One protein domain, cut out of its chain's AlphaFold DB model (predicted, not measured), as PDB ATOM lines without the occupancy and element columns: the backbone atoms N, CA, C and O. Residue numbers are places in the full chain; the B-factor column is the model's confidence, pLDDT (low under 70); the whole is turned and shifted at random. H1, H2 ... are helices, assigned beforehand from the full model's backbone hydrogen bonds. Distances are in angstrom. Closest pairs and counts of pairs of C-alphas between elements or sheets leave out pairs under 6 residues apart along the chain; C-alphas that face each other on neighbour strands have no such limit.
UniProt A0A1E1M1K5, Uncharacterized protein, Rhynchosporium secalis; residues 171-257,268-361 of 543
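AT A GLANCE: This is residues 171 to 257 and 268 to 361 of the 543 residues of an uncharacterized protein of Rhynchosporium secalis (UniProt A0A1E1M1K5). Two antiparallel three-helix groups, H1 to H3 and H4 to H6, each a triangle, join where H1 crosses H4 at a shallow tilt; short H7 lies apart from the helices. The printed part has 181 residues with seven named helices, H1 to H7 in chain order, and no named strand: all helix. H1 to H6 form an up-and-down bundle, each running against the one before. It is compact, radius of gyration of the C-alphas 18.5 A, spanning 54 by 40 by 33 A.

HOW THE PARTS SIT: Start at H1, residues 173 to 203, a hub touching three helices. Its residues 187 to 198 alone touch H2, residues 209 to 229, closest at C-alphas 198 and 212, 6.7 A; they form a hairpin. Its residues 188 to 202 alone touch H3, residues 236 to 255, closest at C-alphas 202 and 253, 6.7 A. H1 touches H4, residues 269 to 300, opposite ways at a shallow tilt of 30 degrees; their closest C-alphas, 182 and 294, are 5.8 A apart. H5, residues 306 to 321, and H6, residues 330 to 351, form a hairpin, closest at C-alphas 306 and 349, 6.3 A. Every O i to N i+4 pair is within hydrogen-bond range in H1, H2, H4, H5 and H6; H3 has 15 of 16.

IN THESE COORDINATES: Find C-alpha 173 at (92.671, -9.161, 74.836); H1 runs 45.3 A from there. H4 runs 46.7 A and H6 31.3 A. H7, residues 358 to 361, ends at (66.572, -21.266, 81.207).

THE WHOLE: Residues 258 to 267 are not printed; C-alphas 257 and 268 are 23.3 A apart. Of the links printed whole, none is long. Mean pLDDT of the printed part is 72.9, under 70 at, among others, residues 171 to 183, 224 to 241 and 347 to 361.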
ATOM      1  N   TRP A 171      92.179  -2.644  71.414       42.78
ATOM      2  CA  TRP A 171      91.208  -3.508  72.091       42.78
ATOM      3  C   TRP A 171      91.865  -4.274  73.239       42.78
ATOM      4  O   TRP A 171      93.039  -4.638  73.180       42.78
ATOM      5  N   LYS A 172      91.110  -4.573  74.300       51.91
ATOM      6  CA  LYS A 172      91.618  -5.466  75.353       51.91
ATOM      7  C   LYS A 172      91.659  -6.906  74.826       51.91
ATOM      8  O   LYS A 172      90.720  -7.298  74.135       51.91
ATOM      9  N   PRO A 173      92.616  -7.752  75.249       53.09
ATOM     10  CA  PRO A 173      92.671  -9.161  74.836       53.09
ATOM     11  C   PRO A 173      91.352  -9.928  75.039       53.09
ATOM     12  O   PRO A 173      90.938 -10.706  74.188       53.09
ATOM     13  N   ALA A 174      90.620  -9.643  76.122       54.38
ATOM     14  CA  ALA A 174      89.300 -10.231  76.353       54.38
ATOM     15  C   ALA A 174      88.239  -9.787  75.324       54.38
ATOM     16  O   ALA A 174      87.362 -10.572  74.988       54.38
ATOM     17  N   GLU A 175      88.303  -8.551  74.823       52.22
ATOM     18  CA  GLU A 175      87.391  -8.028  73.794       52.22
ATOM     19  C   GLU A 175      87.729  -8.633  72.415       52.22
ATOM     20  O   GLU A 175      86.817  -8.997  71.675       52.22
ATOM     21  N   ILE A 176      89.023  -8.843  72.128       58.06
ATOM     22  CA  ILE A 176      89.527  -9.544  70.932       58.06
ATOM     23  C   ILE A 176      89.054 -11.005  70.914       58.06
ATOM     24  O   ILE A 176      88.454 -11.447  69.937       58.06
ATOM     25  N   ASN A 177      89.217 -11.749  72.013       61.50
ATOM     26  CA  ASN A 177      88.796 -13.154  72.064       61.50
ATOM     27  C   ASN A 177      87.276 -13.311  71.872       61.50
ATOM     28  O   ASN A 177      86.821 -14.275  71.267       61.50
ATOM     29  N   ASN A 178      86.466 -12.355  72.339       62.03
ATOM     30  CA  ASN A 178      85.013 -12.359  72.108       62.03
ATOM     31  C   ASN A 178      84.662 -12.132  70.637       62.03
ATOM     32  O   ASN A 178      83.694 -12.698  70.133       62.03
ATOM     33  N   TYR A 179      85.439 -11.277  69.975       62.06
ATOM     34  CA  TYR A 179      85.306 -11.001  68.557       62.06
ATOM     35  C   TYR A 179      85.671 -12.234  67.722       62.06
ATOM     36  O   TYR A 179      84.888 -12.622  66.858       62.06
ATOM     37  N   HIS A 180      86.784 -12.906  68.037       68.31
ATOM     38  CA  HIS A 180      87.199 -14.144  67.367       68.31
ATOM     39  C   HIS A 180      86.139 -15.244  67.489       68.31
ATOM     40  O   HIS A 180      85.731 -15.793  66.470       68.31
ATOM     41  N   GLU A 181      85.617 -15.502  68.693       69.06
ATOM     42  CA  GLU A 181      84.529 -16.472  68.894       69.06
ATOM     43  C   GLU A 181      83.272 -16.117  68.084       69.06
ATOM     44  O   GLU A 181      82.673 -16.979  67.447       69.06
ATOM     45  N   GLY A 182      82.909 -14.831  68.022       67.56
ATOM     46  CA  GLY A 182      81.810 -14.367  67.174       67.56
ATOM     47  C   GLY A 182      82.045 -14.591  65.676       67.56
ATOM     48  O   GLY A 182      81.088 -14.846  64.949       67.56
ATOM     49  N   VAL A 183      83.292 -14.516  65.203       68.81
ATOM     50  CA  VAL A 183      83.636 -14.769  63.797       68.81
ATOM     51  C   VAL A 183      83.741 -16.268  63.488       68.81
ATOM     52  O   VAL A 183      83.317 -16.663  62.405       68.81
ATOM     53  N   LYS A 184      84.214 -17.112  64.422       72.31
ATOM     54  CA  LYS A 184      84.204 -18.583  64.271       72.31
ATOM     55  C   LYS A 184      82.781 -19.098  63.994       72.31
ATOM     56  O   LYS A 184      82.588 -19.861  63.050       72.31
ATOM     57  N   ILE A 185      81.781 -18.602  64.735       70.75
ATOM     58  CA  ILE A 185      80.349 -18.906  64.519       70.75
ATOM     59  C   ILE A 185      79.894 -18.493  63.112       70.75
ATOM     60  O   ILE A 185      79.337 -19.305  62.379       70.75
ATOM     61  N   ASP A 186      80.164 -17.244  62.709       72.31
ATOM     62  CA  ASP A 186      79.741 -16.741  61.394       72.31
ATOM     63  C   ASP A 186      80.355 -17.551  60.242       72.31
ATOM     64  O   ASP A 186      79.712 -17.762  59.215       72.31
ATOM     65  N   ILE A 187      81.608 -17.985  60.396       72.44
ATOM     66  CA  ILE A 187      82.305 -18.846  59.435       72.44
ATOM     67  C   ILE A 187      81.632 -20.216  59.367       72.44
ATOM     68  O   ILE A 187      81.300 -20.651  58.266       72.44
ATOM     69  N   ARG A 188      81.390 -20.870  60.512       79.19
ATOM     70  CA  ARG A 188      80.727 -22.182  60.566       79.19
ATOM     71  C   ARG A 188      79.367 -22.129  59.867       79.19
ATOM     72  O   ARG A 188      79.114 -22.929  58.973       79.19
ATOM     73  N   ASN A 189      78.541 -21.131  60.186       74.75
ATOM     74  CA  ASN A 189      77.233 -20.954  59.550       74.75
ATOM     75  C   ASN A 189      77.336 -20.631  58.052       74.75
ATOM     76  O   ASN A 189      76.493 -21.084  57.292       74.75
ATOM     77  N   SER A 190      78.388 -19.939  57.596       75.19
ATOM     78  CA  SER A 190      78.621 -19.726  56.156       75.19
ATOM     79  C   SER A 190      78.946 -21.031  55.407       75.19
ATOM     80  O   SER A 190      78.631 -21.152  54.224       75.19
ATOM     81  N   ILE A 191      79.585 -22.004  56.072       75.69
ATOM     82  CA  ILE A 191      79.874 -23.331  55.497       75.69
ATOM     83  C   ILE A 191      78.596 -24.182  55.456       75.69
ATOM     84  O   ILE A 191      78.337 -24.827  54.440       75.69
ATOM     85  N   ILE A 192      77.774 -24.140  56.510       75.25
ATOM     86  CA  ILE A 192      76.486 -24.852  56.567       75.25
ATOM     87  C   ILE A 192      75.494 -24.262  55.544       75.25
ATOM     88  O   ILE A 192      74.904 -25.012  54.773       75.25
ATOM     89  N   GLU A 193      75.398 -22.931  55.424       82.44
ATOM     90  CA  GLU A 193      74.608 -22.263  54.373       82.44
ATOM     91  C   GLU A 193      75.035 -22.723  52.969       82.44
ATOM     92  O   GLU A 193      74.195 -22.967  52.099       82.44
ATOM     93  N   LEU A 194      76.348 -22.859  52.731       82.88
ATOM     94  CA  LEU A 194      76.846 -23.362  51.456       82.88
ATOM     95  C   LEU A 194      76.462 -24.829  51.233       82.88
ATOM     96  O   LEU A 194      76.070 -25.150  50.113       82.88
ATOM     97  N   LYS A 195      76.553 -25.690  52.254       82.31
ATOM     98  CA  LYS A 195      76.122 -27.094  52.172       82.31
ATOM     99  C   LYS A 195      74.669 -27.178  51.711       82.31
ATOM    100  O   LYS A 195      74.418 -27.667  50.619       82.31
ATOM    101  N   ASP A 196      73.730 -26.608  52.459       77.75
ATOM    102  CA  ASP A 196      72.297 -26.751  52.169       77.75
ATOM    103  C   ASP A 196      71.904 -26.159  50.807       77.75
ATOM    104  O   ASP A 196      71.034 -26.674  50.099       77.75
ATOM    105  N   LYS A 197      72.600 -25.103  50.378       83.69
ATOM    106  CA  LYS A 197      72.476 -24.544  49.031       83.69
ATOM    107  C   LYS A 197      73.006 -25.487  47.944       83.69
ATOM    108  O   LYS A 197      72.422 -25.544  46.860       83.69
ATOM    109  N   LEU A 198      74.121 -26.178  48.180       82.25
ATOM    110  CA  LEU A 198      74.650 -27.178  47.252       82.25
ATOM    111  C   LEU A 198      73.731 -28.402  47.203       82.25
ATOM    112  O   LEU A 198      73.375 -28.814  46.102       82.25
ATOM    113  N   ASP A 199      73.245 -28.893  48.341       78.38
ATOM    114  CA  ASP A 199      72.293 -30.006  48.425       78.38
ATOM    115  C   ASP A 199      70.987 -29.675  47.687       78.38
ATOM    116  O   ASP A 199      70.481 -30.487  46.912       78.38
ATOM    117  N   TYR A 200      70.467 -28.448  47.846       82.25
ATOM    118  CA  TYR A 200      69.329 -27.944  47.070       82.25
ATOM    119  C   TYR A 200      69.604 -28.020  45.559       82.25
ATOM    120  O   TYR A 200      68.777 -28.509  44.788       82.25
ATOM    121  N   LEU A 201      70.766 -27.530  45.108       83.44
ATOM    122  CA  LEU A 201      71.132 -27.545  43.688       83.44
ATOM    123  C   LEU A 201      71.356 -28.973  43.165       83.44
ATOM    124  O   LEU A 201      71.009 -29.246  42.015       83.44
ATOM    125  N   ASN A 202      71.894 -29.871  43.994       81.81
ATOM    126  CA  ASN A 202      72.124 -31.277  43.673       81.81
ATOM    127  C   ASN A 202      70.793 -32.025  43.498       81.81
ATOM    128  O   ASN A 202      70.525 -32.568  42.428       81.81
ATOM    129  N   LYS A 203      69.899 -31.941  44.495       80.88
ATOM    130  CA  LYS A 203      68.549 -32.538  44.467       80.88
ATOM    131  C   LYS A 203      67.696 -32.023  43.303       80.88
ATOM    132  O   LYS A 203      66.890 -32.767  42.754       80.88
ATOM    133  N   ALA A 204      67.895 -30.771  42.886       75.88
ATOM    134  CA  ALA A 204      67.237 -30.198  41.712       75.88
ATOM    135  C   ALA A 204      67.839 -30.641  40.356       75.88
ATOM    136  O   ALA A 204      67.301 -30.270  39.313       75.88
ATOM    137  N   GLY A 205      68.954 -31.383  40.337       74.56
ATOM    138  CA  GLY A 205      69.668 -31.759  39.110       74.56
ATOM    139  C   GLY A 205      70.403 -30.597  38.429       74.56
ATOM    140  O   GLY A 205      70.684 -30.655  37.235       74.56
ATOM    141  N   LEU A 206      70.681 -29.518  39.169       78.75
ATOM    142  CA  LEU A 206      71.214 -28.247  38.659       78.75
ATOM    143  C   LEU A 206      72.691 -28.012  39.007       78.75
ATOM    144  O   LEU A 206      73.228 -26.955  38.668       78.75
ATOM    145  N   LEU A 207      73.334 -28.952  39.704       84.44
ATOM    146  CA  LEU A 207      74.712 -28.842  40.175       84.44
ATOM    147  C   LEU A 207      75.636 -29.794  39.411       84.44
ATOM    148  O   LEU A 207      75.387 -30.993  39.347       84.44
ATOM    149  N   THR A 208      76.745 -29.274  38.887       84.56
ATOM    150  CA  THR A 208      77.872 -30.109  38.440       84.56
ATOM    151  C   THR A 208      78.980 -30.120  39.489       84.56
ATOM    152  O   THR A 208      79.118 -29.171  40.265       84.56
ATOM    153  N   SER A 209      79.825 -31.154  39.490       82.81
ATOM    154  CA  SER A 209      80.973 -31.237  40.404       82.81
ATOM    155  C   SER A 209      81.931 -30.050  40.237       82.81
ATOM    156  O   SER A 209      82.421 -29.515  41.229       82.81
ATOM    157  N   GLU A 210      82.140 -29.553  39.015       84.44
ATOM    158  CA  GLU A 210      82.908 -28.326  38.747       84.44
ATOM    159  C   GLU A 210      82.270 -27.084  39.404       84.44
ATOM    160  O   GLU A 210      82.959 -26.285  40.040       84.44
ATOM    161  N   GLN A 211      80.944 -26.933  39.311       85.88
ATOM    162  CA  GLN A 211      80.217 -25.818  39.928       85.88
ATOM    163  C   GLN A 211      80.190 -25.901  41.461       85.88
ATOM    164  O   GLN A 211      80.221 -24.860  42.121       85.88
ATOM    165  N   ALA A 212      80.135 -27.109  42.025       84.00
ATOM    166  CA  ALA A 212      80.233 -27.337  43.463       84.00
ATOM    167  C   ALA A 212      81.626 -26.946  43.979       84.00
ATOM    168  O   ALA A 212      81.737 -26.079  44.847       84.00
ATOM    169  N   ASN A 213      82.682 -27.493  43.362       87.69
ATOM    170  CA  ASN A 213      84.076 -27.152  43.661       87.69
ATOM    171  C   ASN A 213      84.307 -25.638  43.603       87.69
ATOM    172  O   ASN A 213      84.782 -25.059  44.575       87.69
ATOM    173  N   LYS A 214      83.870 -24.978  42.524       88.31
ATOM    174  CA  LYS A 214      84.013 -23.526  42.366       88.31
ATOM    175  C   LYS A 214      83.348 -22.725  43.491       88.31
ATOM    176  O   LYS A 214      83.926 -21.745  43.950       88.31
ATOM    177  N   GLN A 215      82.153 -23.106  43.946       84.38
ATOM    178  CA  GLN A 215      81.489 -22.398  45.051       84.38
ATOM    179  C   GLN A 215      82.197 -22.619  46.397       84.38
ATOM    180  O   GLN A 215      82.278 -21.688  47.198       84.38
ATOM    181  N   ILE A 216      82.758 -23.813  46.617       82.56
ATOM    182  CA  ILE A 216      83.594 -24.124  47.784       82.56
ATOM    183  C   ILE A 216      84.897 -23.315  47.735       82.56
ATOM    184  O   ILE A 216      85.270 -22.710  48.736       82.56
ATOM    185  N   ASP A 217      85.556 -23.215  46.579       83.94
ATOM    186  CA  ASP A 217      86.761 -22.396  46.393       83.94
ATOM    187  C   ASP A 217      86.472 -20.896  46.594       83.94
ATOM    188  O   ASP A 217      87.239 -20.192  47.257       83.94
ATOM    189  N   GLU A 218      85.344 -20.389  46.084       84.06
ATOM    190  CA  GLU A 218      84.896 -19.008  46.316       84.06
ATOM    191  C   GLU A 218      84.693 -18.728  47.819       84.06
ATOM    192  O   GLU A 218      85.214 -17.728  48.325       84.06
ATOM    193  N   LEU A 219      84.029 -19.624  48.562       81.06
ATOM    194  CA  LEU A 219      83.865 -19.479  50.014       81.06
ATOM    195  C   LEU A 219      85.200 -19.608  50.768       81.06
ATOM    196  O   LEU A 219      85.475 -18.798  51.654       81.06
ATOM    197  N   THR A 220      86.060 -20.557  50.385       77.12
ATOM    198  CA  THR A 220      87.398 -20.761  50.974       77.12
ATOM    199  C   THR A 220      88.229 -19.475  50.906       77.12
ATOM    200  O   THR A 220      88.824 -19.048  51.896       77.12
ATOM    201  N   ASN A 221      88.216 -18.797  49.754       73.94
ATOM    202  CA  ASN A 221      88.913 -17.526  49.558       73.94
ATOM    203  C   ASN A 221      88.334 -16.389  50.419       73.94
ATOM    204  O   ASN A 221      89.089 -15.605  51.003       73.94
ATOM    205  N   VAL A 222      87.003 -16.303  50.533       72.75
ATOM    206  CA  VAL A 222      86.324 -15.320  51.395       72.75
ATOM    207  C   VAL A 222      86.670 -15.548  52.871       72.75
ATOM    208  O   VAL A 222      87.020 -14.595  53.569       72.75
ATOM    209  N   ILE A 223      86.648 -16.801  53.329       71.50
ATOM    210  CA  ILE A 223      87.022 -17.202  54.689       71.50
ATOM    211  C   ILE A 223      88.501 -16.898  54.966       71.50
ATOM    212  O   ILE A 223      88.804 -16.223  55.947       71.50
ATOM    213  N   SER A 224      89.424 -17.290  54.080       66.25
ATOM    214  CA  SER A 224      90.861 -17.003  54.235       66.25
ATOM    215  C   SER A 224      91.132 -15.497  54.354       66.25
ATOM    216  O   SER A 224      91.869 -15.050  55.238       66.25
ATOM    217  N   ARG A 225      90.470 -14.679  53.523       63.44
ATOM    218  CA  ARG A 225      90.544 -13.214  53.612       63.44
ATOM    219  C   ARG A 225      89.949 -12.686  54.921       63.44
ATOM    220  O   ARG A 225      90.520 -11.765  55.505       63.44
ATOM    221  N   ARG A 226      88.847 -13.269  55.406       62.44
ATOM    222  CA  ARG A 226      88.235 -12.922  56.698       62.44
ATOM    223  C   ARG A 226      89.165 -13.246  57.869       62.44
ATOM    224  O   ARG A 226      89.306 -12.403  58.748       62.44
ATOM    225  N   ASN A 227      89.828 -14.399  57.868       63.78
ATOM    226  CA  ASN A 227      90.751 -14.804  58.933       63.78
ATOM    227  C   ASN A 227      91.968 -13.873  58.994       63.78
ATOM    228  O   ASN A 227      92.296 -13.372  60.067       63.78
ATOM    229  N   LYS A 228      92.557 -13.547  57.833       60.47
ATOM    230  CA  LYS A 228      93.668 -12.586  57.709       60.47
ATOM    231  C   LYS A 228      93.297 -11.190  58.217       60.47
ATOM    232  O   LYS A 228      94.028 -10.625  59.019       60.47
ATOM    233  N   LEU A 229      92.146 -10.650  57.801       53.59
ATOM    234  CA  LEU A 229      91.682  -9.319  58.231       53.59
ATOM    235  C   LEU A 229      91.327  -9.231  59.725       53.59
ATOM    236  O   LEU A 229      91.281  -8.127  60.263       53.59
ATOM    237  N   ASN A 230      91.057 -10.368  60.372       52.00
ATOM    238  CA  ASN A 230      90.606 -10.443  61.763       52.00
ATOM    239  C   ASN A 230      91.600 -11.153  62.695       52.00
ATOM    240  O   ASN A 230      91.240 -11.423  63.834       52.00
ATOM    241  N   PHE A 231      92.821 -11.455  62.237       57.91
ATOM    242  CA  PHE A 231      93.882 -12.117  63.014       57.91
ATOM    243  C   PHE A 231      93.493 -13.444  63.687       57.91
ATOM    244  O   PHE A 231      94.026 -13.806  64.741       57.91
ATOM    245  N   ILE A 232      92.588 -14.200  63.070       60.78
ATOM    246  CA  ILE A 232      92.145 -15.489  63.608       60.78
ATOM    247  C   ILE A 232      93.202 -16.534  63.256       60.78
ATOM    248  O   ILE A 232      93.376 -16.871  62.086       60.78
ATOM    249  N   LYS A 233      93.929 -17.004  64.277       56.22
ATOM    250  CA  LYS A 233      95.009 -17.999  64.148       56.22
ATOM    251  C   LYS A 233      94.522 -19.448  64.274       56.22
ATOM    252  O   LYS A 233      95.152 -20.345  63.736       56.22
ATOM    253  N   GLU A 234      93.413 -19.665  64.978       57.47
ATOM    254  CA  GLU A 234      92.815 -20.983  65.226       57.47
ATOM    255  C   GLU A 234      91.665 -21.237  64.251       57.47
ATOM    256  O   GLU A 234      90.544 -20.758  64.462       57.47
ATOM    257  N   THR A 235      91.938 -21.978  63.179       61.03
ATOM    258  CA  THR A 235      90.933 -22.316  62.162       61.03
ATOM    259  C   THR A 235      90.986 -23.765  61.687       61.03
ATOM    260  O   THR A 235      90.505 -24.045  60.596       61.03
ATOM    261  N   SER A 236      91.500 -24.686  62.507       61.38
ATOM    262  CA  SER A 236      91.560 -26.129  62.207       61.38
ATOM    263  C   SER A 236      90.226 -26.690  61.701       61.38
ATOM    264  O   SER A 236      90.184 -27.338  60.662       61.38
ATOM    265  N   PHE A 237      89.113 -26.320  62.343       62.59
ATOM    266  CA  PHE A 237      87.767 -26.726  61.917       62.59
ATOM    267  C   PHE A 237      87.430 -26.342  60.459       62.59
ATOM    268  O   PHE A 237      86.651 -27.022  59.804       62.59
ATOM    269  N   ILE A 238      88.011 -25.267  59.917       63.53
ATOM    270  CA  ILE A 238      87.805 -24.840  58.523       63.53
ATOM    271  C   ILE A 238      88.551 -25.770  57.564       63.53
ATOM    272  O   ILE A 238      88.010 -26.146  56.519       63.53
ATOM    273  N   ASP A 239      89.779 -26.132  57.940       63.06
ATOM    274  CA  ASP A 239      90.661 -27.020  57.184       63.06
ATOM    275  C   ASP A 239      90.128 -28.466  57.154       63.06
ATOM    276  O   ASP A 239      90.514 -29.245  56.287       63.06
ATOM    277  N   GLU A 240      89.178 -28.799  58.031       68.62
ATOM    278  CA  GLU A 240      88.430 -30.060  58.026       68.62
ATOM    279  C   GLU A 240      87.078 -29.934  57.298       68.62
ATOM    280  O   GLU A 240      86.832 -30.656  56.324       68.62
ATOM    281  N   MET A 241      86.219 -28.982  57.700       67.69
ATOM    282  CA  MET A 241      84.847 -28.856  57.181       67.69
ATOM    283  C   MET A 241      84.788 -28.616  55.663       67.69
ATOM    284  O   MET A 241      83.904 -29.149  54.991       67.69
ATOM    285  N   LEU A 242      85.691 -27.802  55.093       72.69
ATOM    286  CA  LEU A 242      85.642 -27.458  53.663       72.69
ATOM    287  C   LEU A 242      86.089 -28.615  52.744       72.69
ATOM    288  O   LEU A 242      85.377 -28.890  51.769       72.69
ATOM    289  N   PRO A 243      87.207 -29.327  53.003       72.81
ATOM    290  CA  PRO A 243      87.547 -30.536  52.250       72.81
ATOM    291  C   PRO A 243      86.494 -31.637  52.356       72.81
ATOM    292  O   PRO A 243      86.208 -32.296  51.357       72.81
ATOM    293  N   ALA A 244      85.872 -31.820  53.520       71.56
ATOM    294  CA  ALA A 244      84.848 -32.842  53.689       71.56
ATOM    295  C   ALA A 244      83.517 -32.484  53.017       71.56
ATOM    296  O   ALA A 244      82.941 -33.341  52.349       71.56
ATOM    297  N   LEU A 245      83.077 -31.219  53.080       75.69
ATOM    298  CA  LEU A 245      81.952 -30.731  52.273       75.69
ATOM    299  C   LEU A 245      82.193 -31.011  50.784       75.69
ATOM    300  O   LEU A 245      81.298 -31.495  50.095       75.69
ATOM    301  N   ARG A 246      83.420 -30.769  50.294       80.00
ATOM    302  CA  ARG A 246      83.821 -31.090  48.916       80.00
ATOM    303  C   ARG A 246      83.713 -32.588  48.628       80.00
ATOM    304  O   ARG A 246      83.126 -32.954  47.615       80.00
ATOM    305  N   MET A 247      84.246 -33.443  49.500       73.44
ATOM    306  CA  MET A 247      84.177 -34.902  49.337       73.44
ATOM    307  C   MET A 247      82.735 -35.422  49.335       73.44
ATOM    308  O   MET A 247      82.387 -36.230  48.476       73.44
ATOM    309  N   HIS A 248      81.897 -34.940  50.254       77.31
ATOM    310  CA  HIS A 248      80.491 -35.320  50.364       77.31
ATOM    311  C   HIS A 248      79.705 -34.917  49.111       77.31
ATOM    312  O   HIS A 248      79.180 -35.795  48.428       77.31
ATOM    313  N   ILE A 249      79.707 -33.631  48.735       78.12
ATOM    314  CA  ILE A 249      78.897 -33.159  47.602       78.12
ATOM    315  C   ILE A 249      79.369 -33.736  46.260       78.12
ATOM    316  O   ILE A 249      78.549 -34.051  45.403       78.12
ATOM    317  N   VAL A 250      80.681 -33.918  46.058       81.69
ATOM    318  CA  VAL A 250      81.200 -34.552  44.834       81.69
ATOM    319  C   VAL A 250      80.790 -36.024  44.786       81.69
ATOM    320  O   VAL A 250      80.319 -36.477  43.746       81.69
ATOM    321  N   SER A 251      80.876 -36.744  45.910       77.50
ATOM    322  CA  SER A 251      80.400 -38.126  46.011       77.50
ATOM    323  C   SER A 251      78.902 -38.246  45.712       77.50
ATOM    324  O   SER A 251      78.509 -39.148  44.974       77.50
ATOM    325  N   GLU A 252      78.061 -37.336  46.215       79.75
ATOM    326  CA  GLU A 252      76.630 -37.348  45.893       79.75
ATOM    327  C   GLU A 252      76.354 -37.083  44.407       79.75
ATOM    328  O   GLU A 252      75.531 -37.771  43.811       79.75
ATOM    329  N   ILE A 253      77.036 -36.110  43.793       80.50
ATOM    330  CA  ILE A 253      76.865 -35.786  42.365       80.50
ATOM    331  C   ILE A 253      77.300 -36.968  41.480       80.50
ATOM    332  O   ILE A 253      76.678 -37.244  40.454       80.50
ATOM    333  N   GLU A 254      78.376 -37.668  41.853       80.31
ATOM    334  CA  GLU A 254      78.934 -38.777  41.068       80.31
ATOM    335  C   GLU A 254      78.165 -40.097  41.241       80.31
ATOM    336  O   GLU A 254      78.024 -40.850  40.271       80.31
ATOM    337  N   ASN A 255      77.651 -40.370  42.446       77.94
ATOM    338  CA  ASN A 255      76.917 -41.600  42.773       77.94
ATOM    339  C   ASN A 255      75.386 -41.454  42.697       77.94
ATOM    340  O   ASN A 255      74.674 -42.461  42.734       77.94
ATOM    341  N   GLY A 256      74.874 -40.227  42.599       66.00
ATOM    342  CA  GLY A 256      73.447 -39.935  42.522       66.00
ATOM    343  C   GLY A 256      72.772 -40.498  41.262       66.00
ATOM    344  O   GLY A 256      73.433 -40.820  40.266       66.00
ATOM    345  N   PRO A 257      71.431 -40.621  41.267       60.53
ATOM    346  CA  PRO A 257      70.689 -41.027  40.082       60.53
ATOM    347  C   PRO A 257      70.946 -40.021  38.958       60.53
ATOM    348  O   PRO A 257      70.603 -38.846  39.071       60.53
ATOM    349  N   THR A 268      63.664 -21.407  33.519       83.81
ATOM    350  CA  THR A 268      62.873 -20.235  33.132       83.81
ATOM    351  C   THR A 268      63.162 -19.065  34.076       83.81
ATOM    352  O   THR A 268      63.553 -19.255  35.230       83.81
ATOM    353  N   GLU A 269      62.941 -17.831  33.613       83.56
ATOM    354  CA  GLU A 269      63.172 -16.637  34.442       83.56
ATOM    355  C   GLU A 269      62.359 -16.661  35.747       83.56
ATOM    356  O   GLU A 269      62.859 -16.218  36.779       83.56
ATOM    357  N   ALA A 270      61.156 -17.247  35.723       82.75
ATOM    358  CA  ALA A 270      60.312 -17.432  36.902       82.75
ATOM    359  C   ALA A 270      60.943 -18.394  37.927       82.75
ATOM    360  O   ALA A 270      61.140 -18.006  39.075       82.75
ATOM    361  N   GLN A 271      61.343 -19.601  37.505       81.88
ATOM    362  CA  GLN A 271      61.991 -20.586  38.390       81.88
ATOM    363  C   GLN A 271      63.325 -20.070  38.945       81.88
ATOM    364  O   GLN A 271      63.704 -20.362  40.076       81.88
ATOM    365  N   LYS A 272      64.049 -19.275  38.153       83.50
ATOM    366  CA  LYS A 272      65.290 -18.632  38.587       83.50
ATOM    367  C   LYS A 272      65.041 -17.544  39.635       83.50
ATOM    368  O   LYS A 272      65.811 -17.453  40.582       83.50
ATOM    369  N   ALA A 273      63.983 -16.746  39.484       80.56
ATOM    370  CA  ALA A 273      63.590 -15.750  40.481       80.56
ATOM    371  C   ALA A 273      63.110 -16.404  41.790       80.56
ATOM    372  O   ALA A 273      63.444 -15.923  42.869       80.56
ATOM    373  N   GLU A 274      62.385 -17.520  41.696       82.25
ATOM    374  CA  GLU A 274      61.973 -18.344  42.838       82.25
ATOM    375  C   GLU A 274      63.186 -18.930  43.580       82.25
ATOM    376  O   GLU A 274      63.328 -18.721  44.782       82.25
ATOM    377  N   GLN A 275      64.130 -19.545  42.858       84.94
ATOM    378  CA  GLN A 275      65.392 -20.038  43.420       84.94
ATOM    379  C   GLN A 275      66.231 -18.918  44.065       84.94
ATOM    380  O   GLN A 275      66.722 -19.075  45.182       84.94
ATOM    381  N   ASP A 276      66.393 -17.778  43.385       82.75
ATOM    382  CA  ASP A 276      67.123 -16.625  43.925       82.75
ATOM    383  C   ASP A 276      66.423 -16.049  45.186       82.75
ATOM    384  O   ASP A 276      67.109 -15.521  46.062       82.75
ATOM    385  N   SER A 277      65.092 -16.184  45.317       81.88
ATOM    386  CA  SER A 277      64.319 -15.821  46.522       81.88
ATOM    387  C   SER A 277      64.466 -16.850  47.651       81.88
ATOM    388  O   SER A 277      64.614 -16.459  48.809       81.88
ATOM    389  N   MET A 278      64.467 -18.152  47.347       82.81
ATOM    390  CA  MET A 278      64.713 -19.209  48.339       82.81
ATOM    391  C   MET A 278      66.109 -19.083  48.949       82.81
ATOM    392  O   MET A 278      66.255 -19.142  50.166       82.81
ATOM    393  N   PHE A 279      67.133 -18.825  48.130       86.12
ATOM    394  CA  PHE A 279      68.490 -18.609  48.632       86.12
ATOM    395  C   PHE A 279      68.649 -17.298  49.416       86.12
ATOM    396  O   PHE A 279      69.451 -17.243  50.344       86.12
ATOM    397  N   ALA A 280      67.875 -16.253  49.101       80.94
ATOM    398  CA  ALA A 280      67.817 -15.049  49.930       80.94
ATOM    399  C   ALA A 280      67.216 -15.334  51.319       80.94
ATOM    400  O   ALA A 280      67.702 -14.814  52.324       80.94
ATOM    401  N   ASN A 281      66.188 -16.187  51.376       83.62
ATOM    402  CA  ASN A 281      65.562 -16.629  52.621       83.62
ATOM    403  C   ASN A 281      66.522 -17.508  53.452       83.62
ATOM    404  O   ASN A 281      66.727 -17.237  54.632       83.62
ATOM    405  N   LEU A 282      67.204 -18.471  52.814       82.56
ATOM    406  CA  LEU A 282      68.249 -19.309  53.424       82.56
ATOM    407  C   LEU A 282      69.385 -18.474  54.042       82.56
ATOM    408  O   LEU A 282      69.780 -18.703  55.183       82.56
ATOM    409  N   HIS A 283      69.872 -17.459  53.323       84.25
ATOM    410  CA  HIS A 283      70.907 -16.559  53.836       84.25
ATOM    411  C   HIS A 283      70.419 -15.792  55.079       84.25
ATOM    412  O   HIS A 283      71.084 -15.775  56.116       84.25
ATOM    413  N   ALA A 284      69.219 -15.202  55.013       77.69
ATOM    414  CA  ALA A 284      68.624 -14.473  56.134       77.69
ATOM    415  C   ALA A 284      68.381 -15.364  57.372       77.69
ATOM    416  O   ALA A 284      68.544 -14.890  58.501       77.69
ATOM    417  N   HIS A 285      68.066 -16.650  57.167       82.31
ATOM    418  CA  HIS A 285      67.970 -17.661  58.218       82.31
ATOM    419  C   HIS A 285      69.304 -17.841  58.955       82.31
ATOM    420  O   HIS A 285      69.379 -17.565  60.155       82.31
ATOM    421  N   TYR A 286      70.378 -18.206  58.244       79.88
ATOM    422  CA  TYR A 286      71.691 -18.459  58.856       79.88
ATOM    423  C   TYR A 286      72.322 -17.216  59.502       79.88
ATOM    424  O   TYR A 286      73.016 -17.324  60.520       79.88
ATOM    425  N   ILE A 287      72.029 -16.023  58.972       78.12
ATOM    426  CA  ILE A 287      72.389 -14.736  59.584       78.12
ATOM    427  C   ILE A 287      71.708 -14.547  60.955       78.12
ATOM    428  O   ILE A 287      72.338 -14.062  61.903       78.12
ATOM    429  N   LEU A 288      70.425 -14.905  61.077       77.81
ATOM    430  CA  LEU A 288      69.669 -14.793  62.327       77.81
ATOM    431  C   LEU A 288      70.067 -15.876  63.342       77.81
ATOM    432  O   LEU A 288      70.236 -15.563  64.521       77.81
ATOM    433  N   GLU A 289      70.258 -17.114  62.896       75.44
ATOM    434  CA  GLU A 289      70.721 -18.218  63.741       75.44
ATOM    435  C   GLU A 289      72.111 -17.914  64.330       75.44
ATOM    436  O   GLU A 289      72.312 -17.972  65.547       75.44
ATOM    437  N   GLY A 290      73.053 -17.461  63.491       71.88
ATOM    438  CA  GLY A 290      74.400 -17.084  63.925       71.88
ATOM    439  C   GLY A 290      74.397 -15.930  64.933       71.88
ATOM    440  O   GLY A 290      75.196 -15.913  65.871       71.88
ATOM    441  N   LEU A 291      73.454 -14.987  64.816       79.88
ATOM    442  CA  LEU A 291      73.211 -13.965  65.839       79.88
ATOM    443  C   LEU A 291      72.719 -14.584  67.158       79.88
ATOM    444  O   LEU A 291      73.224 -14.215  68.221       79.88
ATOM    445  N   GLN A 292      71.730 -15.479  67.111       76.31
ATOM    446  CA  GLN A 292      71.148 -16.100  68.303       76.31
ATOM    447  C   GLN A 292      72.205 -16.897  69.078       76.31
ATOM    448  O   GLN A 292      72.388 -16.661  70.276       76.31
ATOM    449  N   GLU A 293      72.974 -17.750  68.398       71.62
ATOM    450  CA  GLU A 293      74.065 -18.506  69.020       71.62
ATOM    451  C   GLU A 293      75.153 -17.585  69.582       71.62
ATOM    452  O   GLU A 293      75.570 -17.748  70.731       71.62
ATOM    453  N   LYS A 294      75.585 -16.572  68.820       72.81
ATOM    454  CA  LYS A 294      76.596 -15.599  69.264       72.81
ATOM    455  C   LYS A 294      76.168 -14.888  70.544       72.81
ATOM    456  O   LYS A 294      76.971 -14.752  71.468       72.81
ATOM    457  N   LEU A 295      74.900 -14.494  70.654       73.50
ATOM    458  CA  LEU A 295      74.352 -13.909  71.878       73.50
ATOM    459  C   LEU A 295      74.338 -14.912  73.046       73.50
ATOM    460  O   LEU A 295      74.713 -14.533  74.157       73.50
ATOM    461  N   VAL A 296      73.969 -16.178  72.814       69.69
ATOM    462  CA  VAL A 296      73.973 -17.231  73.849       69.69
ATOM    463  C   VAL A 296      75.394 -17.550  74.329       69.69
ATOM    464  O   VAL A 296      75.638 -17.507  75.537       69.69
ATOM    465  N   ARG A 297      76.351 -17.799  73.424       67.44
ATOM    466  CA  ARG A 297      77.759 -18.080  73.769       67.44
ATOM    467  C   ARG A 297      78.397 -16.910  74.524       67.44
ATOM    468  O   ARG A 297      79.012 -17.111  75.573       67.44
ATOM    469  N   LEU A 298      78.193 -15.670  74.065       70.81
ATOM    470  CA  LEU A 298      78.674 -14.480  74.779       70.81
ATOM    471  C   LEU A 298      78.018 -14.334  76.164       70.81
ATOM    472  O   LEU A 298      78.687 -13.920  77.113       70.81
ATOM    473  N   ALA A 299      76.734 -14.674  76.315       68.31
ATOM    474  CA  ALA A 299      76.035 -14.607  77.598       68.31
ATOM    475  C   ALA A 299      76.536 -15.658  78.600       68.31
ATOM    476  O   ALA A 299      76.841 -15.296  79.740       68.31
ATOM    477  N   ARG A 300      76.669 -16.924  78.170       65.25
ATOM    478  CA  ARG A 300      77.240 -18.026  78.969       65.25
ATOM    479  C   ARG A 300      78.636 -17.660  79.475       65.25
ATOM    480  O   ARG A 300      78.893 -17.701  80.675       65.25
ATOM    481  N   ASN A 301      79.485 -17.137  78.593       66.19
ATOM    482  CA  ASN A 301      80.870 -16.805  78.923       66.19
ATOM    483  C   ASN A 301      81.037 -15.436  79.631       66.19
ATOM    484  O   ASN A 301      82.143 -14.901  79.676       66.19
ATOM    485  N   ARG A 302      79.957 -14.844  80.178       66.94
ATOM    486  CA  ARG A 302      79.926 -13.538  80.892       66.94
ATOM    487  C   ARG A 302      80.471 -12.342  80.091       66.94
ATOM    488  O   ARG A 302      80.900 -11.342  80.664       66.94
ATOM    489  N   LYS A 303      80.432 -12.439  78.762       71.00
ATOM    490  CA  LYS A 303      81.020 -11.497  77.797       71.00
ATOM    491  C   LYS A 303      79.981 -10.653  77.050       71.00
ATOM    492  O   LYS A 303      80.344  -9.660  76.426       71.00
ATOM    493  N   LEU A 304      78.697 -11.011  77.125       73.44
ATOM    494  CA  LEU A 304      77.605 -10.219  76.562       73.44
ATOM    495  C   LEU A 304      77.280  -9.016  77.459       73.44
ATOM    496  O   LEU A 304      76.685  -9.164  78.526       73.44
ATOM    497  N   ASP A 305      77.597  -7.817  76.977       73.12
ATOM    498  CA  ASP A 305      77.076  -6.561  77.518       73.12
ATOM    499  C   ASP A 305      76.020  -5.927  76.587       73.12
ATOM    500  O   ASP A 305      75.815  -6.354  75.447       73.12
ATOM    501  N   LYS A 306      75.333  -4.884  77.072       74.69
ATOM    502  CA  LYS A 306      74.272  -4.192  76.319       74.69
ATOM    503  C   LYS A 306      74.773  -3.551  75.017       74.69
ATOM    504  O   LYS A 306      74.029  -3.503  74.041       74.69
ATOM    505  N   ARG A 307      75.994  -3.012  74.998       73.19
ATOM    506  CA  ARG A 307      76.580  -2.361  73.819       73.19
ATOM    507  C   ARG A 307      76.921  -3.412  72.767       73.19
ATOM    508  O   ARG A 307      76.521  -3.244  71.621       73.19
ATOM    509  N   LEU A 308      77.600  -4.489  73.160       69.50
ATOM    510  CA  LEU A 308      77.964  -5.585  72.265       69.50
ATOM    511  C   LEU A 308      76.719  -6.292  71.709       69.50
ATOM    512  O   LEU A 308      76.640  -6.523  70.504       69.50
ATOM    513  N   GLY A 309      75.715  -6.555  72.551       70.94
ATOM    514  CA  GLY A 309      74.428  -7.098  72.116       70.94
ATOM    515  C   GLY A 309      73.737  -6.203  71.085       70.94
ATOM    516  O   GLY A 309      73.414  -6.663  69.994       70.94
ATOM    517  N   ASN A 310      73.584  -4.905  71.379       74.12
ATOM    518  CA  ASN A 310      72.977  -3.944  70.450       74.12
ATOM    519  C   ASN A 310      73.724  -3.840  69.107       74.12
ATOM    520  O   ASN A 310      73.074  -3.714  68.072       74.12
ATOM    521  N   ILE A 311      75.063  -3.881  69.109       72.00
ATOM    522  CA  ILE A 311      75.872  -3.833  67.879       72.00
ATOM    523  C   ILE A 311      75.588  -5.055  67.001       72.00
ATOM    524  O   ILE A 311      75.296  -4.878  65.822       72.00
ATOM    525  N   ASN A 312      75.597  -6.264  67.573       73.94
ATOM    526  CA  ASN A 312      75.307  -7.486  66.818       73.94
ATOM    527  C   ASN A 312      73.876  -7.463  66.248       73.94
ATOM    528  O   ASN A 312      73.710  -7.660  65.050       73.94
ATOM    529  N   ILE A 313      72.860  -7.114  67.054       78.44
ATOM    530  CA  ILE A 313      71.470  -6.960  66.574       78.44
ATOM    531  C   ILE A 313      71.389  -5.980  65.390       78.44
ATOM    532  O   ILE A 313      70.719  -6.258  64.395       78.44
ATOM    533  N   MET A 314      72.052  -4.824  65.490       75.12
ATOM    534  CA  MET A 314      72.046  -3.793  64.448       75.12
ATOM    535  C   MET A 314      72.730  -4.273  63.161       75.12
ATOM    536  O   MET A 314      72.194  -4.044  62.079       75.12
ATOM    537  N   GLN A 315      73.873  -4.957  63.273       74.56
ATOM    538  CA  GLN A 315      74.594  -5.530  62.134       74.56
ATOM    539  C   GLN A 315      73.748  -6.589  61.421       74.56
ATOM    540  O   GLN A 315      73.528  -6.480  60.218       74.56
ATOM    541  N   THR A 316      73.191  -7.556  62.155       79.81
ATOM    542  CA  THR A 316      72.298  -8.584  61.598       79.81
ATOM    543  C   THR A 316      71.077  -7.959  60.917       79.81
ATOM    544  O   THR A 316      70.745  -8.331  59.793       79.81
ATOM    545  N   ARG A 317      70.449  -6.950  61.541       84.81
ATOM    546  CA  ARG A 317      69.322  -6.205  60.954       84.81
ATOM    547  C   ARG A 317      69.698  -5.532  59.635       84.81
ATOM    548  O   ARG A 317      68.949  -5.651  58.672       84.81
ATOM    549  N   GLN A 318      70.852  -4.870  59.580       78.31
ATOM    550  CA  GLN A 318      71.344  -4.228  58.363       78.31
ATOM    551  C   GLN A 318      71.601  -5.253  57.251       78.31
ATOM    552  O   GLN A 318      71.153  -5.036  56.130       78.31
ATOM    553  N   ILE A 319      72.263  -6.376  57.556       79.25
ATOM    554  CA  ILE A 319      72.579  -7.409  56.557       79.25
ATOM    555  C   ILE A 319      71.289  -8.001  55.969       79.25
ATOM    556  O   ILE A 319      71.147  -8.030  54.746       79.25
ATOM    557  N   ILE A 320      70.316  -8.369  56.813       79.81
ATOM    558  CA  ILE A 320      69.003  -8.871  56.369       79.81
ATOM    559  C   ILE A 320      68.262  -7.821  55.521       79.81
ATOM    560  O   ILE A 320      67.779  -8.143  54.439       79.81
ATOM    561  N   GLN A 321      68.240  -6.547  55.933       83.62
ATOM    562  CA  GLN A 321      67.630  -5.462  55.145       83.62
ATOM    563  C   GLN A 321      68.319  -5.221  53.789       83.62
ATOM    564  O   GLN A 321      67.670  -4.771  52.847       83.62
ATOM    565  N   THR A 322      69.617  -5.520  53.674       82.06
ATOM    566  CA  THR A 322      70.377  -5.434  52.413       82.06
ATOM    567  C   THR A 322      70.427  -6.743  51.620       82.06
ATOM    568  O   THR A 322      71.041  -6.773  50.554       82.06
ATOM    569  N   THR A 323      69.801  -7.820  52.109       82.75
ATOM    570  CA  THR A 323      69.813  -9.121  51.429       82.75
ATOM    571  C   THR A 323      69.001  -9.016  50.129       82.75
ATOM    572  O   THR A 323      67.811  -8.691  50.170       82.75
ATOM    573  N   PRO A 324      69.618  -9.237  48.954       80.06
ATOM    574  CA  PRO A 324      68.941  -9.101  47.668       80.06
ATOM    575  C   PRO A 324      67.890 -10.196  47.498       80.06
ATOM    576  O   PRO A 324      68.037 -11.284  48.040       80.06
ATOM    577  N   ASN A 325      66.861  -9.928  46.694       85.81
ATOM    578  CA  ASN A 325      65.783 -10.869  46.355       85.81
ATOM    579  C   ASN A 325      64.932 -11.376  47.540       85.81
ATOM    580  O   ASN A 325      63.976 -12.108  47.307       85.81
ATOM    581  N   LEU A 326      65.202 -10.946  48.778       84.50
ATOM    582  CA  LEU A 326      64.351 -11.226  49.935       84.50
ATOM    583  C   LEU A 326      62.996 -10.517  49.770       84.50
ATOM    584  O   LEU A 326      62.945  -9.317  49.474       84.50
ATOM    585  N   SER A 327      61.879 -11.233  49.944       87.12
ATOM    586  CA  SER A 327      60.566 -10.622  49.734       87.12
ATOM    587  C   SER A 327      60.203  -9.649  50.863       87.12
ATOM    588  O   SER A 327      60.693  -9.722  51.991       87.12
ATOM    589  N   LYS A 328      59.255  -8.741  50.594       88.19
ATOM    590  CA  LYS A 328      58.712  -7.825  51.618       88.19
ATOM    591  C   LYS A 328      57.961  -8.543  52.745       88.19
ATOM    592  O   LYS A 328      57.620  -7.895  53.735       88.19
ATOM    593  N   ASN A 329      57.622  -9.821  52.587       85.94
ATOM    594  CA  ASN A 329      56.985 -10.610  53.637       85.94
ATOM    595  C   ASN A 329      58.056 -11.262  54.512       85.94
ATOM    596  O   ASN A 329      58.023 -11.064  55.725       85.94
ATOM    597  N   ASP A 330      59.056 -11.887  53.895       84.75
ATOM    598  CA  ASP A 330      60.178 -12.531  54.589       84.75
ATOM    599  C   ASP A 330      60.993 -11.500  55.374       84.75
ATOM    600  O   ASP A 330      61.286 -11.700  56.548       84.75
ATOM    601  N   LEU A 331      61.258 -10.326  54.787       85.75
ATOM    602  CA  LEU A 331      61.909  -9.223  55.496       85.75
ATOM    603  C   LEU A 331      61.138  -8.829  56.768       85.75
ATOM    604  O   LEU A 331      61.741  -8.670  57.825       85.75
ATOM    605  N   ARG A 332      59.801  -8.738  56.702       83.25
ATOM    606  CA  ARG A 332      58.959  -8.432  57.875       83.25
ATOM    607  C   ARG A 332      58.944  -9.570  58.897       83.25
ATOM    608  O   ARG A 332      58.873  -9.298  60.096       83.25
ATOM    609  N   PHE A 333      59.025 -10.823  58.449       84.94
ATOM    610  CA  PHE A 333      59.191 -11.982  59.324       84.94
ATOM    611  C   PHE A 333      60.525 -11.906  60.084       84.94
ATOM    612  O   PHE A 333      60.525 -11.915  61.318       84.94
ATOM    613  N   TYR A 334      61.644 -11.720  59.378       83.81
ATOM    614  CA  TYR A 334      62.968 -11.613  59.991       83.81
ATOM    615  C   TYR A 334      63.124 -10.377  60.881       83.81
ATOM    616  O   TYR A 334      63.710 -10.480  61.955       83.81
ATOM    617  N   GLU A 335      62.546  -9.226  60.523       85.38
ATOM    618  CA  GLU A 335      62.489  -8.058  61.414       85.38
ATOM    619  C   GLU A 335      61.728  -8.369  62.715       85.38
ATOM    620  O   GLU A 335      62.200  -8.027  63.805       85.38
ATOM    621  N   GLY A 336      60.608  -9.096  62.633       74.75
ATOM    622  CA  GLY A 336      59.865  -9.574  63.802       74.75
ATOM    623  C   GLY A 336      60.660 -10.554  64.677       74.75
ATOM    624  O   GLY A 336      60.608 -10.468  65.908       74.75
ATOM    625  N   GLN A 337      61.444 -11.449  64.069       77.88
ATOM    626  CA  GLN A 337      62.335 -12.369  64.787       77.88
ATOM    627  C   GLN A 337      63.532 -11.636  65.425       77.88
ATOM    628  O   GLN A 337      63.898 -11.919  66.570       77.88
ATOM    629  N   LEU A 338      64.097 -10.631  64.748       80.81
ATOM    630  CA  LEU A 338      65.132  -9.748  65.294       80.81
ATOM    631  C   LEU A 338      64.627  -8.955  66.501       80.81
ATOM    632  O   LEU A 338      65.343  -8.835  67.492       80.81
ATOM    633  N   GLU A 339      63.391  -8.450  66.471       77.44
ATOM    634  CA  GLU A 339      62.781  -7.800  67.637       77.44
ATOM    635  C   GLU A 339      62.637  -8.739  68.842       77.44
ATOM    636  O   GLU A 339      62.836  -8.310  69.984       77.44
ATOM    637  N   ARG A 340      62.262 -10.006  68.621       71.62
ATOM    638  CA  ARG A 340      62.181 -11.023  69.686       71.62
ATOM    639  C   ARG A 340      63.570 -11.302  70.262       71.62
ATOM    640  O   ARG A 340      63.751 -11.229  71.476       71.62
ATOM    641  N   THR A 341      64.552 -11.499  69.384       73.38
ATOM    642  CA  THR A 341      65.963 -11.726  69.731       73.38
ATOM    643  C   THR A 341      66.551 -10.543  70.511       73.38
ATOM    644  O   THR A 341      67.211 -10.738  71.531       73.38
ATOM    645  N   GLU A 342      66.235  -9.303  70.125       79.25
ATOM    646  CA  GLU A 342      66.646  -8.091  70.843       79.25
ATOM    647  C   GLU A 342      66.012  -8.006  72.243       79.25
ATOM    648  O   GLU A 342      66.710  -7.740  73.225       79.25
ATOM    649  N   LYS A 343      64.706  -8.284  72.371       71.06
ATOM    650  CA  LYS A 343      64.000  -8.313  73.669       71.06
ATOM    651  C   LYS A 343      64.576  -9.391  74.597       71.06
ATOM    652  O   LYS A 343      64.787  -9.122  75.783       71.06
ATOM    653  N   ALA A 344      64.877 -10.577  74.067       68.56
ATOM    654  CA  ALA A 344      65.507 -11.660  74.817       68.56
ATOM    655  C   ALA A 344      66.935 -11.290  75.258       68.56
ATOM    656  O   ALA A 344      67.243 -11.371  76.446       68.56
ATOM    657  N   MET A 345      67.769 -10.761  74.356       79.25
ATOM    658  CA  MET A 345      69.108 -10.236  74.663       79.25
ATOM    659  C   MET A 345      69.076  -9.193  75.792       79.25
ATOM    660  O   MET A 345      69.825  -9.299  76.767       79.25
ATOM    661  N   GLN A 346      68.153  -8.225  75.735       73.75
ATOM    662  CA  GLN A 346      67.994  -7.222  76.794       73.75
ATOM    663  C   GLN A 346      67.589  -7.849  78.141       73.75
ATOM    664  O   GLN A 346      68.072  -7.414  79.191       73.75
ATOM    665  N   ALA A 347      66.733  -8.877  78.135       65.19
ATOM    666  CA  ALA A 347      66.358  -9.612  79.342       65.19
ATOM    667  C   ALA A 347      67.543 -10.398  79.931       65.19
ATOM    668  O   ALA A 347      67.740 -10.372  81.147       65.19
ATOM    669  N   ILE A 348      68.352 -11.029  79.077       65.88
ATOM    670  CA  ILE A 348      69.565 -11.775  79.431       65.88
ATOM    671  C   ILE A 348      70.604 -10.862  80.090       65.88
ATOM    672  O   ILE A 348      71.062 -11.151  81.195       65.88
ATOM    673  N   VAL A 349      70.912  -9.717  79.473       67.75
ATOM    674  CA  VAL A 349      71.852  -8.727  80.030       67.75
ATOM    675  C   VAL A 349      71.339  -8.155  81.357       67.75
ATOM    676  O   VAL A 349      72.115  -7.954  82.289       67.75
ATOM    677  N   LYS A 350      70.023  -7.920  81.484       67.56
ATOM    678  CA  LYS A 350      69.416  -7.384  82.713       67.56
ATOM    679  C   LYS A 350      69.388  -8.394  83.866       67.56
ATOM    680  O   LYS A 350      69.537  -7.985  85.015       67.56
ATOM    681  N   LYS A 351      69.142  -9.676  83.578       60.38
ATOM    682  CA  LYS A 351      69.031 -10.744  84.587       60.38
ATOM    683  C   LYS A 351      70.362 -11.425  84.913       60.38
ATOM    684  O   LYS A 351      70.420 -12.063  85.953       60.38
ATOM    685  N   LYS A 352      71.386 -11.251  84.063       55.09
ATOM    686  CA  LYS A 352      72.660 -11.991  84.036       55.09
ATOM    687  C   LYS A 352      72.435 -13.502  83.920       55.09
ATOM    688  O   LYS A 352      72.178 -14.167  84.915       55.09
ATOM    689  N   LEU A 353      72.574 -14.052  82.710       51.59
ATOM    690  CA  LEU A 353      72.272 -15.468  82.432       51.59
ATOM    691  C   LEU A 353      72.922 -16.452  83.418       51.59
ATOM    692  O   LEU A 353      72.297 -17.426  83.804       51.59
ATOM    693  N   VAL A 354      74.157 -16.171  83.839       46.66
ATOM    694  CA  VAL A 354      74.967 -17.060  84.691       46.66
ATOM    695  C   VAL A 354      74.581 -16.995  86.179       46.66
ATOM    696  O   VAL A 354      75.045 -17.814  86.964       46.66
ATOM    697  N   ASP A 355      73.728 -16.045  86.573       42.94
ATOM    698  CA  ASP A 355      73.166 -15.954  87.931       42.94
ATOM    699  C   ASP A 355      71.760 -16.609  88.005       42.94
ATOM    700  O   ASP A 355      71.114 -16.594  89.055       42.94
ATOM    701  N   LEU A 356      71.268 -17.180  86.895       39.62
ATOM    702  CA  LEU A 356      70.035 -17.969  86.837       39.62
ATOM    703  C   LEU A 356      70.358 -19.455  87.090       39.62
ATOM    704  O   LEU A 356      71.294 -19.970  86.480       39.62
ATOM    705  N   PRO A 357      69.592 -20.181  87.931       38.41
ATOM    706  CA  PRO A 357      69.692 -21.641  87.978       38.41
ATOM    707  C   PRO A 357      69.301 -22.228  86.613       38.41
ATOM    708  O   PRO A 357      68.510 -21.613  85.895       38.41
ATOM    709  N   ALA A 358      69.782 -23.428  86.272       41.62
ATOM    710  CA  ALA A 358      69.464 -24.077  84.994       41.62
ATOM    711  C   ALA A 358      67.940 -24.188  84.748       41.62
ATOM    712  O   ALA A 358      67.456 -23.912  83.658       41.62
ATOM    713  N   SER A 359      67.145 -24.384  85.803       36.06
ATOM    714  CA  SER A 359      65.673 -24.366  85.747       36.06
ATOM    715  C   SER A 359      65.024 -23.018  85.368       36.06
ATOM    716  O   SER A 359      63.816 -22.958  85.141       36.06
ATOM    717  N   ALA A 360      65.785 -21.924  85.292       31.22
ATOM    718  CA  ALA A 360      65.336 -20.606  84.833       31.22
ATOM    719  C   ALA A 360      65.795 -20.274  83.393       31.22
ATOM    720  O   ALA A 360      65.649 -19.136  82.936       31.22
ATOM    721  N   VAL A 361      66.264 -21.287  82.652       39.12
ATOM    722  CA  VAL A 361      66.572 -21.266  81.207       39.12
ATOM    723  C   VAL A 361      65.328 -21.054  80.324       39.12
ATOM    724  O   VAL A 361      65.464 -20.888  79.120       39.12
TER     725      VAL A 361